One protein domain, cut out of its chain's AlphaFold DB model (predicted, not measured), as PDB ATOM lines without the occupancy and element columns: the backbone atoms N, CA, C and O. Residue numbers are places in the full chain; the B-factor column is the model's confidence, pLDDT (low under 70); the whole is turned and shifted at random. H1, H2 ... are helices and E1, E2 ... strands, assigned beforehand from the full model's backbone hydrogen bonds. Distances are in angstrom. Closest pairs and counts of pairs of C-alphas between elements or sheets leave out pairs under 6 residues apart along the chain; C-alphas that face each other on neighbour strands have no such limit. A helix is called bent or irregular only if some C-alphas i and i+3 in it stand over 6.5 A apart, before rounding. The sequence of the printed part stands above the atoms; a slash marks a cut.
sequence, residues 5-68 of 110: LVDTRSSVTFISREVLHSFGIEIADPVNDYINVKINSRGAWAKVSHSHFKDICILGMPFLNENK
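This is residues 5 to 68 of the 110 residues of an uncharacterized protein of Rhizophagus irregularis (strain DAOM 181602 / DAOM 197198 / MUCL 43194) (UniProt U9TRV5). An antiparallel hairpin, E2 and E3, stands near a small parallel pair, E1 and E4, with short helices H1 and H2 towards opposite ends of the long axis. The printed part has 64 residues, with two named helices and four named strands in the order E1, H1, E2, E3, E4, H2; its class is mixed. It is compact, with a radius of gyration of the C-alphas of 11.2 A and spans of 31 by 24 by 21 A.

E2 is residues 34 to 39, 14.6 A long; E3 is 42 to 48, 17.5 A. E1, residues 5 to 7, begins at (-36.383, 21.175, -40.878); E4 is 57 to 60. H1 is 17 to 22; H2, 61 to 66, ends at (-38.914, 32.852, -53.707).

E2 and E3 are antiparallel at 140 degrees, with N 37 and O 44 2.9 A apart. E3 and E4 are near each other, with 7 pairs of C-alphas within 10 A. E1 and E4 are parallel at 27 degrees, with N 59 and O 5 2.8 A apart. The closest C-alphas of E3 and H2, Ala 44 and Phe 63, are 6.3 A apart; those of H1 and E3, Arg 17 and Val 48, 6.5 A. H1 and H2 are apart; in both, every O i to N i+4 pair is within hydrogen-bond range.

The farthest C-alphas, Ala 28 and Lys 68, are 31.7 A apart. The printed part has no cut. The link from H1 to E2 is long, 11 residues. Residues 30 and 51 to 52 have pLDDT under 70.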
ATOM      1  N   LEU A   5     -37.765  21.451 -40.525       91.88
ATOM      2  CA  LEU A   5     -36.383  21.175 -40.878       91.88
ATOM      3  C   LEU A   5     -36.023  22.014 -42.108       91.88
ATOM      4  O   LEU A   5     -36.715  21.950 -43.123       91.88
ATOM      5  N   VAL A   6     -34.950  22.796 -42.032       91.25
ATOM      6  CA  VAL A   6     -34.440  23.538 -43.192       91.25
ATOM      7  C   VAL A   6     -33.526  22.618 -43.995       91.25
ATOM      8  O   VAL A   6     -32.504  22.173 -43.482       91.25
ATOM      9  N   ASP A   7     -33.886  22.346 -45.251       91.88
ATOM     10  CA  ASP A   7     -33.095  21.510 -46.161       91.88
ATOM     11  C   ASP A   7     -32.774  22.280 -47.448       91.88
ATOM     12  O   ASP A   7     -33.599  22.411 -48.357       91.88
ATOM     13  N   THR A   8     -31.533  22.765 -47.539       91.56
ATOM     14  CA  THR A   8     -31.023  23.521 -48.693       91.56
ATOM     15  C   THR A   8     -30.747  22.659 -49.925       91.56
ATOM     16  O   THR A   8     -30.371  23.179 -50.974       91.56
ATOM     17  N   ARG A   9     -30.928  21.339 -49.841       93.56
ATOM     18  CA  ARG A   9     -30.850  20.429 -50.991       93.56
ATOM     19  C   ARG A   9     -32.216  19.912 -51.419       93.56
ATOM     20  O   ARG A   9     -32.321  19.371 -52.521       93.56
ATOM     21  N   SER A  10     -33.254  20.113 -50.610       92.44
ATOM     22  CA  SER A  10     -34.614  19.774 -51.008       92.44
ATOM     23  C   SER A  10     -35.100  20.719 -52.104       92.44
ATOM     24  O   SER A  10     -35.176  21.939 -51.931       92.44
ATOM     25  N   SER A  11     -35.499  20.139 -53.233       92.94
ATOM     26  CA  SER A  11     -36.144  20.841 -54.343       92.94
ATOM     27  C   SER A  11     -37.623  21.150 -54.085       92.94
ATOM     28  O   SER A  11     -38.285  21.693 -54.965       92.94
ATOM     29  N   VAL A  12     -38.153  20.801 -52.906       91.56
ATOM     30  CA  VAL A  12     -39.570  20.928 -52.547       91.56
ATOM     31  C   VAL A  12     -39.717  21.343 -51.078       91.56
ATOM     32  O   VAL A  12     -38.988  20.873 -50.205       91.56
ATOM     33  N   THR A  13     -40.687  22.208 -50.788       93.75
ATOM     34  CA  THR A  13     -41.156  22.464 -49.418       93.75
ATOM     35  C   THR A  13     -42.249  21.460 -49.081       93.75
ATOM     36  O   THR A  13     -43.215  21.346 -49.835       93.75
ATOM     37  N   PHE A  14     -42.113  20.745 -47.967       93.44
ATOM     38  CA  PHE A  14     -43.069  19.722 -47.550       93.44
ATOM     39  C   PHE A  14     -43.844  20.133 -46.305       93.44
ATOM     40  O   PHE A  14     -43.262  20.623 -45.335       93.44
ATOM     41  N   ILE A  15     -45.145  19.845 -46.308       92.81
ATOM     42  CA  ILE A  15     -45.977  19.874 -45.105       92.81
ATOM     43  C   ILE A  15     -46.307  18.445 -44.704       92.81
ATOM     44  O   ILE A  15     -46.774  17.640 -45.516       92.81
ATOM     45  N   SER A  16     -46.049  18.134 -43.440       91.38
ATOM     46  CA  SER A  16     -46.352  16.832 -42.878       91.38
ATOM     47  C   SER A  16     -47.866  16.622 -42.808       91.38
ATOM     48  O   SER A  16     -48.654  17.555 -42.613       91.38
ATOM     49  N   ARG A  17     -48.294  15.374 -42.987       87.81
ATOM     50  CA  ARG A  17     -49.715  15.024 -42.934       87.81
ATOM     51  C   ARG A  17     -50.286  15.263 -41.534       87.81
ATOM     52  O   ARG A  17     -51.421  15.709 -41.410       87.81
ATOM     53  N   GLU A  18     -49.492  15.019 -40.493       89.38
ATOM     54  CA  GLU A  18     -49.883  15.272 -39.103       89.38
ATOM     55  C   GLU A  18     -50.163  16.749 -38.837       89.38
ATOM     56  O   GLU A  18     -51.163  17.080 -38.197       89.38
ATOM     57  N   VAL A  19     -49.340  17.647 -39.390       90.81
ATOM     58  CA  VAL A  19     -49.592  19.086 -39.295       90.81
ATOM     59  C   VAL A  19     -50.936  19.416 -39.932       90.81
ATOM     60  O   VAL A  19     -51.765  20.030 -39.270       90.81
ATOM     61  N   LEU A  20     -51.217  18.950 -41.149       90.19
ATOM     62  CA  LEU A  20     -52.510  19.209 -41.799       90.19
ATOM     63  C   LEU A  20     -53.699  18.691 -40.984       90.19
ATOM     64  O   LEU A  20     -54.644  19.446 -40.753       90.19
ATOM     65  N   HIS A  21     -53.623  17.461 -40.470       89.00
ATOM     66  CA  HIS A  21     -54.676  16.905 -39.617       89.00
ATOM     67  C   HIS A  21     -54.867  17.695 -38.319       89.00
ATOM     68  O   HIS A  21     -56.004  17.881 -37.894       89.00
ATOM     69  N   SER A  22     -53.795  18.223 -37.716       91.06
ATOM     70  CA  SER A  22     -53.901  19.071 -36.517       91.06
ATOM     71  C   SER A  22     -54.655  20.382 -36.770       91.06
ATOM     72  O   SER A  22     -55.253  20.941 -35.853       91.06
ATOM     73  N   PHE A  23     -54.673  20.845 -38.026       89.81
ATOM     74  CA  PHE A  23     -55.469  21.983 -38.486       89.81
ATOM     75  C   PHE A  23     -56.834  21.571 -39.067       89.81
ATOM     76  O   PHE A  23     -57.554  22.428 -39.577       89.81
ATOM     77  N   GLY A  24     -57.205  20.288 -39.004       91.25
ATOM     78  CA  GLY A  24     -58.454  19.768 -39.568       91.25
ATOM     79  C   GLY A  24     -58.507  19.805 -41.098       91.25
ATOM     80  O   GLY A  24     -59.591  19.856 -41.671       91.25
ATOM     81  N   ILE A  25     -57.351  19.826 -41.766       88.19
ATOM     82  CA  ILE A  25     -57.251  19.866 -43.227       88.19
ATOM     83  C   ILE A  25     -57.074  18.442 -43.750       88.19
ATOM     84  O   ILE A  25     -56.079  17.779 -43.458       88.19
ATOM     85  N   GLU A  26     -58.016  18.002 -44.578       84.50
ATOM     86  CA  GLU A  26     -57.932  16.742 -45.313       84.50
ATOM     87  C   GLU A  26     -57.628  17.009 -46.791       84.50
ATOM     88  O   GLU A  26     -58.217  17.888 -47.420       84.50
ATOM     89  N   ILE A  27     -56.691  16.247 -47.358       80.06
ATOM     90  CA  ILE A  27     -56.356  16.322 -48.783       80.06
ATOM     91  C   ILE A  27     -57.256  15.345 -49.530       80.06
ATOM     92  O   ILE A  27     -57.115  14.132 -49.376       80.06
ATOM     93  N   ALA A  28     -58.182  15.888 -50.318       70.31
ATOM     94  CA  ALA A  28     -59.180  15.109 -51.045       70.31
ATOM     95  C   ALA A  28     -58.602  14.363 -52.262       70.31
ATOM     96  O   ALA A  28     -59.083  13.283 -52.594       70.31
ATOM     97  N   ASP A  29     -57.580  14.926 -52.918       72.00
ATOM     98  CA  ASP A  29     -56.968  14.359 -54.122       72.00
ATOM     99  C   ASP A  29     -55.513  13.930 -53.852       72.00
ATOM    100  O   ASP A  29     -54.651  14.783 -53.639       72.00
ATOM    101  N   PRO A  30     -55.205  12.622 -53.859       67.31
ATOM    102  CA  PRO A  30     -53.840  12.133 -53.692       67.31
ATOM    103  C   PRO A  30     -52.963  12.311 -54.946       67.31
ATOM    104  O   PRO A  30     -51.766  12.041 -54.874       67.31
ATOM    105  N   VAL A  31     -53.526  12.716 -56.094       71.62
ATOM    106  CA  VAL A  31     -52.797  12.880 -57.365       71.62
ATOM    107  C   VAL A  31     -52.141  14.257 -57.464       71.62
ATOM    108  O   VAL A  31     -50.999  14.350 -57.918       71.62
ATOM    109  N   ASN A  32     -52.828  15.317 -57.025       76.94
ATOM    110  CA  ASN A  32     -52.248  16.650 -56.896       76.94
ATOM    111  C   ASN A  32     -52.128  17.042 -55.427       76.94
ATOM    112  O   ASN A  32     -53.042  17.590 -54.815       76.94
ATOM    113  N   ASP A  33     -50.952  16.788 -54.882       84.75
ATOM    114  CA  ASP A  33     -50.656  16.999 -53.481       84.75
ATOM    115  C   ASP A  33     -49.989  18.343 -53.172       84.75
ATOM    116  O   ASP A  33     -49.430  18.528 -52.087       84.75
ATOM    117  N   TYR A  34     -50.042  19.295 -54.103       89.81
ATOM    118  CA  TYR A  34     -49.590  20.655 -53.844       89.81
ATOM    119  C   TYR A  34     -50.699  21.494 -53.219       89.81
ATOM    120  O   TYR A  34     -51.799  21.632 -53.750       89.81
ATOM    121  N   ILE A  35     -50.359  22.133 -52.108       89.75
ATOM    122  CA  ILE A  35     -51.212  23.070 -51.392       89.75
ATOM    123  C   ILE A  35     -50.531  24.429 -51.286       89.75
ATOM    124  O   ILE A  35     -49.308  24.533 -51.182       89.75
ATOM    125  N   ASN A  36     -51.334  25.489 -51.289       90.94
ATOM    126  CA  ASN A  36     -50.848  26.828 -50.998       90.94
ATOM    127  C   ASN A  36     -50.946  27.080 -49.490       90.94
ATOM    128  O   ASN A  36     -52.035  27.030 -48.917       90.94
ATOM    129  N   VAL A  37     -49.815  27.364 -48.854       89.69
ATOM    130  CA  VAL A  37     -49.718  27.621 -47.414       89.69
ATOM    131  C   VAL A  37     -49.106  28.986 -47.146       89.69
ATOM    132  O   VAL A  37     -48.450  29.580 -47.999       89.69
ATOM    133  N   LYS A  38     -49.318  29.499 -45.930       90.75
ATOM    134  CA  LYS A  38     -48.586  30.661 -45.429       90.75
ATOM    135  C   LYS A  38     -47.616  30.224 -44.342       90.75
ATOM    136  O   LYS A  38     -48.049  29.788 -43.280       90.75
ATOM    137  N   ILE A  39     -46.325  30.386 -44.595       89.00
ATOM    138  CA  ILE A  39     -45.249  30.132 -43.634       89.00
ATOM    139  C   ILE A  39     -44.702  31.495 -43.232       89.00
ATOM    140  O   ILE A  39     -44.221  32.234 -44.084       89.00
ATOM    141  N   ASN A  40     -44.831  31.859 -41.956       84.62
ATOM    142  CA  ASN A  40     -44.432  33.178 -41.453       84.62
ATOM    143  C   ASN A  40     -44.974  34.340 -42.319       84.62
ATOM    144  O   ASN A  40     -44.223  35.154 -42.843       84.62
ATOM    145  N   SER A  41     -46.292  34.357 -42.559       85.19
ATOM    146  CA  SER A  41     -46.999  35.337 -43.414       85.19
ATOM    147  C   SER A  41     -46.662  35.322 -44.915       85.19
ATOM    148  O   SER A  41     -47.305  36.039 -45.692       85.19
ATOM    149  N   ARG A  42     -45.750  34.452 -45.357       87.50
ATOM    150  CA  ARG A  42     -45.298  34.333 -46.746       87.50
ATOM    151  C   ARG A  42     -45.964  33.157 -47.448       87.50
ATOM    152  O   ARG A  42     -46.041  32.064 -46.898       87.50
ATOM    153  N   GLY A  43     -46.504  33.412 -48.638       89.00
ATOM    154  CA  GLY A  43     -47.170  32.386 -49.443       89.00
ATOM    155  C   GLY A  43     -46.159  31.397 -50.012       89.00
ATOM    156  O   GLY A  43     -45.066  31.805 -50.399       89.00
ATOM    157  N   ALA A  44     -46.522  30.122 -50.055       91.38
ATOM    158  CA  ALA A  44     -45.663  29.062 -50.550       91.38
ATOM    159  C   ALA A  44     -46.493  27.930 -51.146       91.38
ATOM    160  O   ALA A  44     -47.474  27.491 -50.543       91.38
ATOM    161  N   TRP A  45     -46.051  27.407 -52.286       92.00
ATOM    162  CA  TRP A  45     -46.491  26.094 -52.737       92.00
ATOM    163  C   TRP A  45     -45.723  25.030 -51.967       92.00
ATOM    164  O   TRP A  45     -44.492  24.994 -51.993       92.00
ATOM    165  N   ALA A  46     -46.455  24.175 -51.265       92.06
ATOM    166  CA  ALA A  46     -45.880  23.076 -50.518       92.06
ATOM    167  C   ALA A  46     -46.530  21.762 -50.927       92.06
ATOM    168  O   ALA A  46     -47.733  21.693 -51.165       92.06
ATOM    169  N   LYS A  47     -45.714  20.719 -50.996       92.19
ATOM    170  CA  LYS A  47     -46.165  19.367 -51.277       92.19
ATOM    171  C   LYS A  47     -46.544  18.683 -49.973       92.19
ATOM    172  O   LYS A  47     -45.829  18.795 -48.974       92.19
ATOM    173  N   VAL A  48     -47.653  17.963 -49.952       90.38
ATOM    174  CA  VAL A  48     -48.004  17.155 -48.785       90.38
ATOM    175  C   VAL A  48     -47.072  15.946 -48.715       90.38
ATOM    176  O   VAL A  48     -46.726  15.338 -49.725       90.38
ATOM    177  N   SER A  49     -46.600  15.598 -47.523       82.25
ATOM    178  CA  SER A  49     -45.765  14.410 -47.343       82.25
ATOM    179  C   SER A  49     -46.624  13.139 -47.277       82.25
ATOM    180  O   SER A  49     -47.582  13.056 -46.504       82.25
ATOM    181  N   HIS A  50     -46.282  12.131 -48.090       70.88
ATOM    182  CA  HIS A  50     -47.060  10.886 -48.229       70.88
ATOM    183  C   HIS A  50     -46.381   9.671 -47.593       70.88
ATOM    184  O   HIS A  50     -47.058   8.840 -46.987       70.88
ATOM    185  N   SER A  51     -45.059   9.555 -47.733       63.81
ATOM    186  CA  SER A  51     -44.358   8.278 -47.537       63.81
ATOM    187  C   SER A  51     -43.076   8.363 -46.713       63.81
ATOM    188  O   SER A  51     -42.788   7.415 -45.990       63.81
ATOM    189  N   HIS A  52     -42.310   9.453 -46.807       62.59
ATOM    190  CA  HIS A  52     -40.951   9.478 -46.256       62.59
ATOM    191  C   HIS A  52     -40.863  10.101 -44.858       62.59
ATOM    192  O   HIS A  52     -40.124   9.579 -44.032       62.59
ATOM    193  N   PHE A  53     -41.658  11.136 -44.556       70.38
ATOM    194  CA  PHE A  53     -41.676  11.786 -43.235       70.38
ATOM    195  C   PHE A  53     -43.090  12.305 -42.937       70.38
ATOM    196  O   PHE A  53     -43.505  13.326 -43.488       70.38
ATOM    197  N   LYS A  54     -43.895  11.567 -42.165       76.81
ATOM    198  CA  LYS A  54     -45.316  11.916 -41.922       76.81
ATOM    199  C   LYS A  54     -45.501  13.007 -40.864       76.81
ATOM    200  O   LYS A  54     -46.548  13.654 -40.843       76.81
ATOM    201  N   ASP A  55     -44.460  13.216 -40.077       83.94
ATOM    202  CA  ASP A  55     -44.337  14.040 -38.881       83.94
ATOM    203  C   ASP A  55     -43.435  15.270 -39.099       83.94
ATOM    204  O   ASP A  55     -43.633  16.304 -38.464       83.94
ATOM    205  N   ILE A  56     -42.504  15.219 -40.059       88.31
ATOM    206  CA  ILE A  56     -41.554  16.311 -40.331       88.31
ATOM    207  C   ILE A  56     -42.036  17.210 -41.478       88.31
ATOM    208  O   ILE A  56     -42.312  16.747 -42.587       88.31
ATOM    209  N   CYS A  57     -42.079  18.522 -41.231       92.88
ATOM    210  CA  CYS A  57     -42.183  19.538 -42.280       92.88
ATOM    211  C   CYS A  57     -40.787  19.944 -42.766       92.88
ATOM    212  O   CYS A  57     -39.874  20.114 -41.958       92.88
ATOM    213  N   ILE A  58     -40.629  20.160 -44.074       93.44
ATOM    214  CA  ILE A  58     -39.348  20.546 -44.684       93.44
ATOM    215  C   ILE A  58     -39.494  21.909 -45.347       93.44
ATOM    216  O   ILE A  58     -40.367  22.101 -46.192       93.44
ATOM    217  N   LEU A  59     -38.612  22.841 -44.997       93.75
ATOM    218  CA  LEU A  59     -38.452  24.115 -45.683       93.75
ATOM    219  C   LEU A  59     -37.372  23.956 -46.758       93.75
ATOM    220  O   LEU A  59     -36.181  23.943 -46.448       93.75
ATOM    221  N   GLY A  60     -37.805  23.775 -48.006       94.31
ATOM    222  CA  GLY A  60     -36.910  23.533 -49.135       94.31
ATOM    223  C   GLY A  60     -36.419  24.813 -49.807       94.31
ATOM    224  O   GLY A  60     -36.931  25.913 -49.571       94.31
ATOM    225  N   MET A  61     -35.473  24.655 -50.734       93.25
ATOM    226  CA  MET A  61     -34.908  25.766 -51.508       93.25
ATOM    227  C   MET A  61     -35.917  26.613 -52.291       93.25
ATOM    228  O   MET A  61     -35.684  27.820 -52.363       93.25
ATOM    229  N   PRO A  62     -37.022  26.078 -52.858       92.44
ATOM    230  CA  PRO A  62     -38.001  26.924 -53.541       92.44
ATOM    231  C   PRO A  62     -38.552  28.027 -52.637       92.44
ATOM    232  O   PRO A  62     -38.536  29.194 -53.018       92.44
ATOM    233  N   PHE A  63     -38.935  27.684 -51.400       93.06
ATOM    234  CA  PHE A  63     -39.423  28.678 -50.446       93.06
ATOM    235  C   PHE A  63     -38.345  29.705 -50.105       93.06
ATOM    236  O   PHE A  63     -38.632  30.902 -50.098       93.06
ATOM    237  N   LEU A  64     -37.120  29.241 -49.830       91.62
ATOM    238  CA  LEU A  64     -36.001  30.111 -49.466       91.62
ATOM    239  C   LEU A  64     -35.693  31.116 -50.586       91.62
ATOM    240  O   LEU A  64     -35.575  32.311 -50.321       91.62
ATOM    241  N   ASN A  65     -35.651  30.658 -51.840       90.44
ATOM    242  CA  ASN A  65     -35.365  31.495 -53.004       90.44
ATOM    243  C   ASN A  65     -36.498  32.480 -53.318       90.44
ATOM    244  O   ASN A  65     -36.243  33.674 -53.473       90.44
ATOM    245  N   GLU A  66     -37.749  32.009 -53.390       90.19
ATOM    246  CA  GLU A  66     -38.914  32.852 -53.707       90.19
ATOM    247  C   GLU A  66     -39.114  33.974 -52.683       90.19
ATOM    248  O   GLU A  66     -39.561  35.068 -53.026       90.19
ATOM    249  N   ASN A  67     -38.745  33.712 -51.429       87.88
ATOM    250  CA  ASN A  67     -38.888  34.654 -50.326       87.88
ATOM    251  C   ASN A  67     -37.600  35.406 -49.980       87.88
ATOM    252  O   ASN A  67     -37.598  36.136 -48.989       87.88
ATOM    253  N   LYS A  68     -36.539  35.254 -50.787       88.12
ATOM    254  CA  LYS A  68     -35.228  35.900 -50.595       88.12
ATOM    255  C   LYS A  68     -34.676  35.725 -49.177       88.12
ATOM    256  O   LYS A  68     -34.189  36.669 -48.557       88.12
TER     257      LYS A  68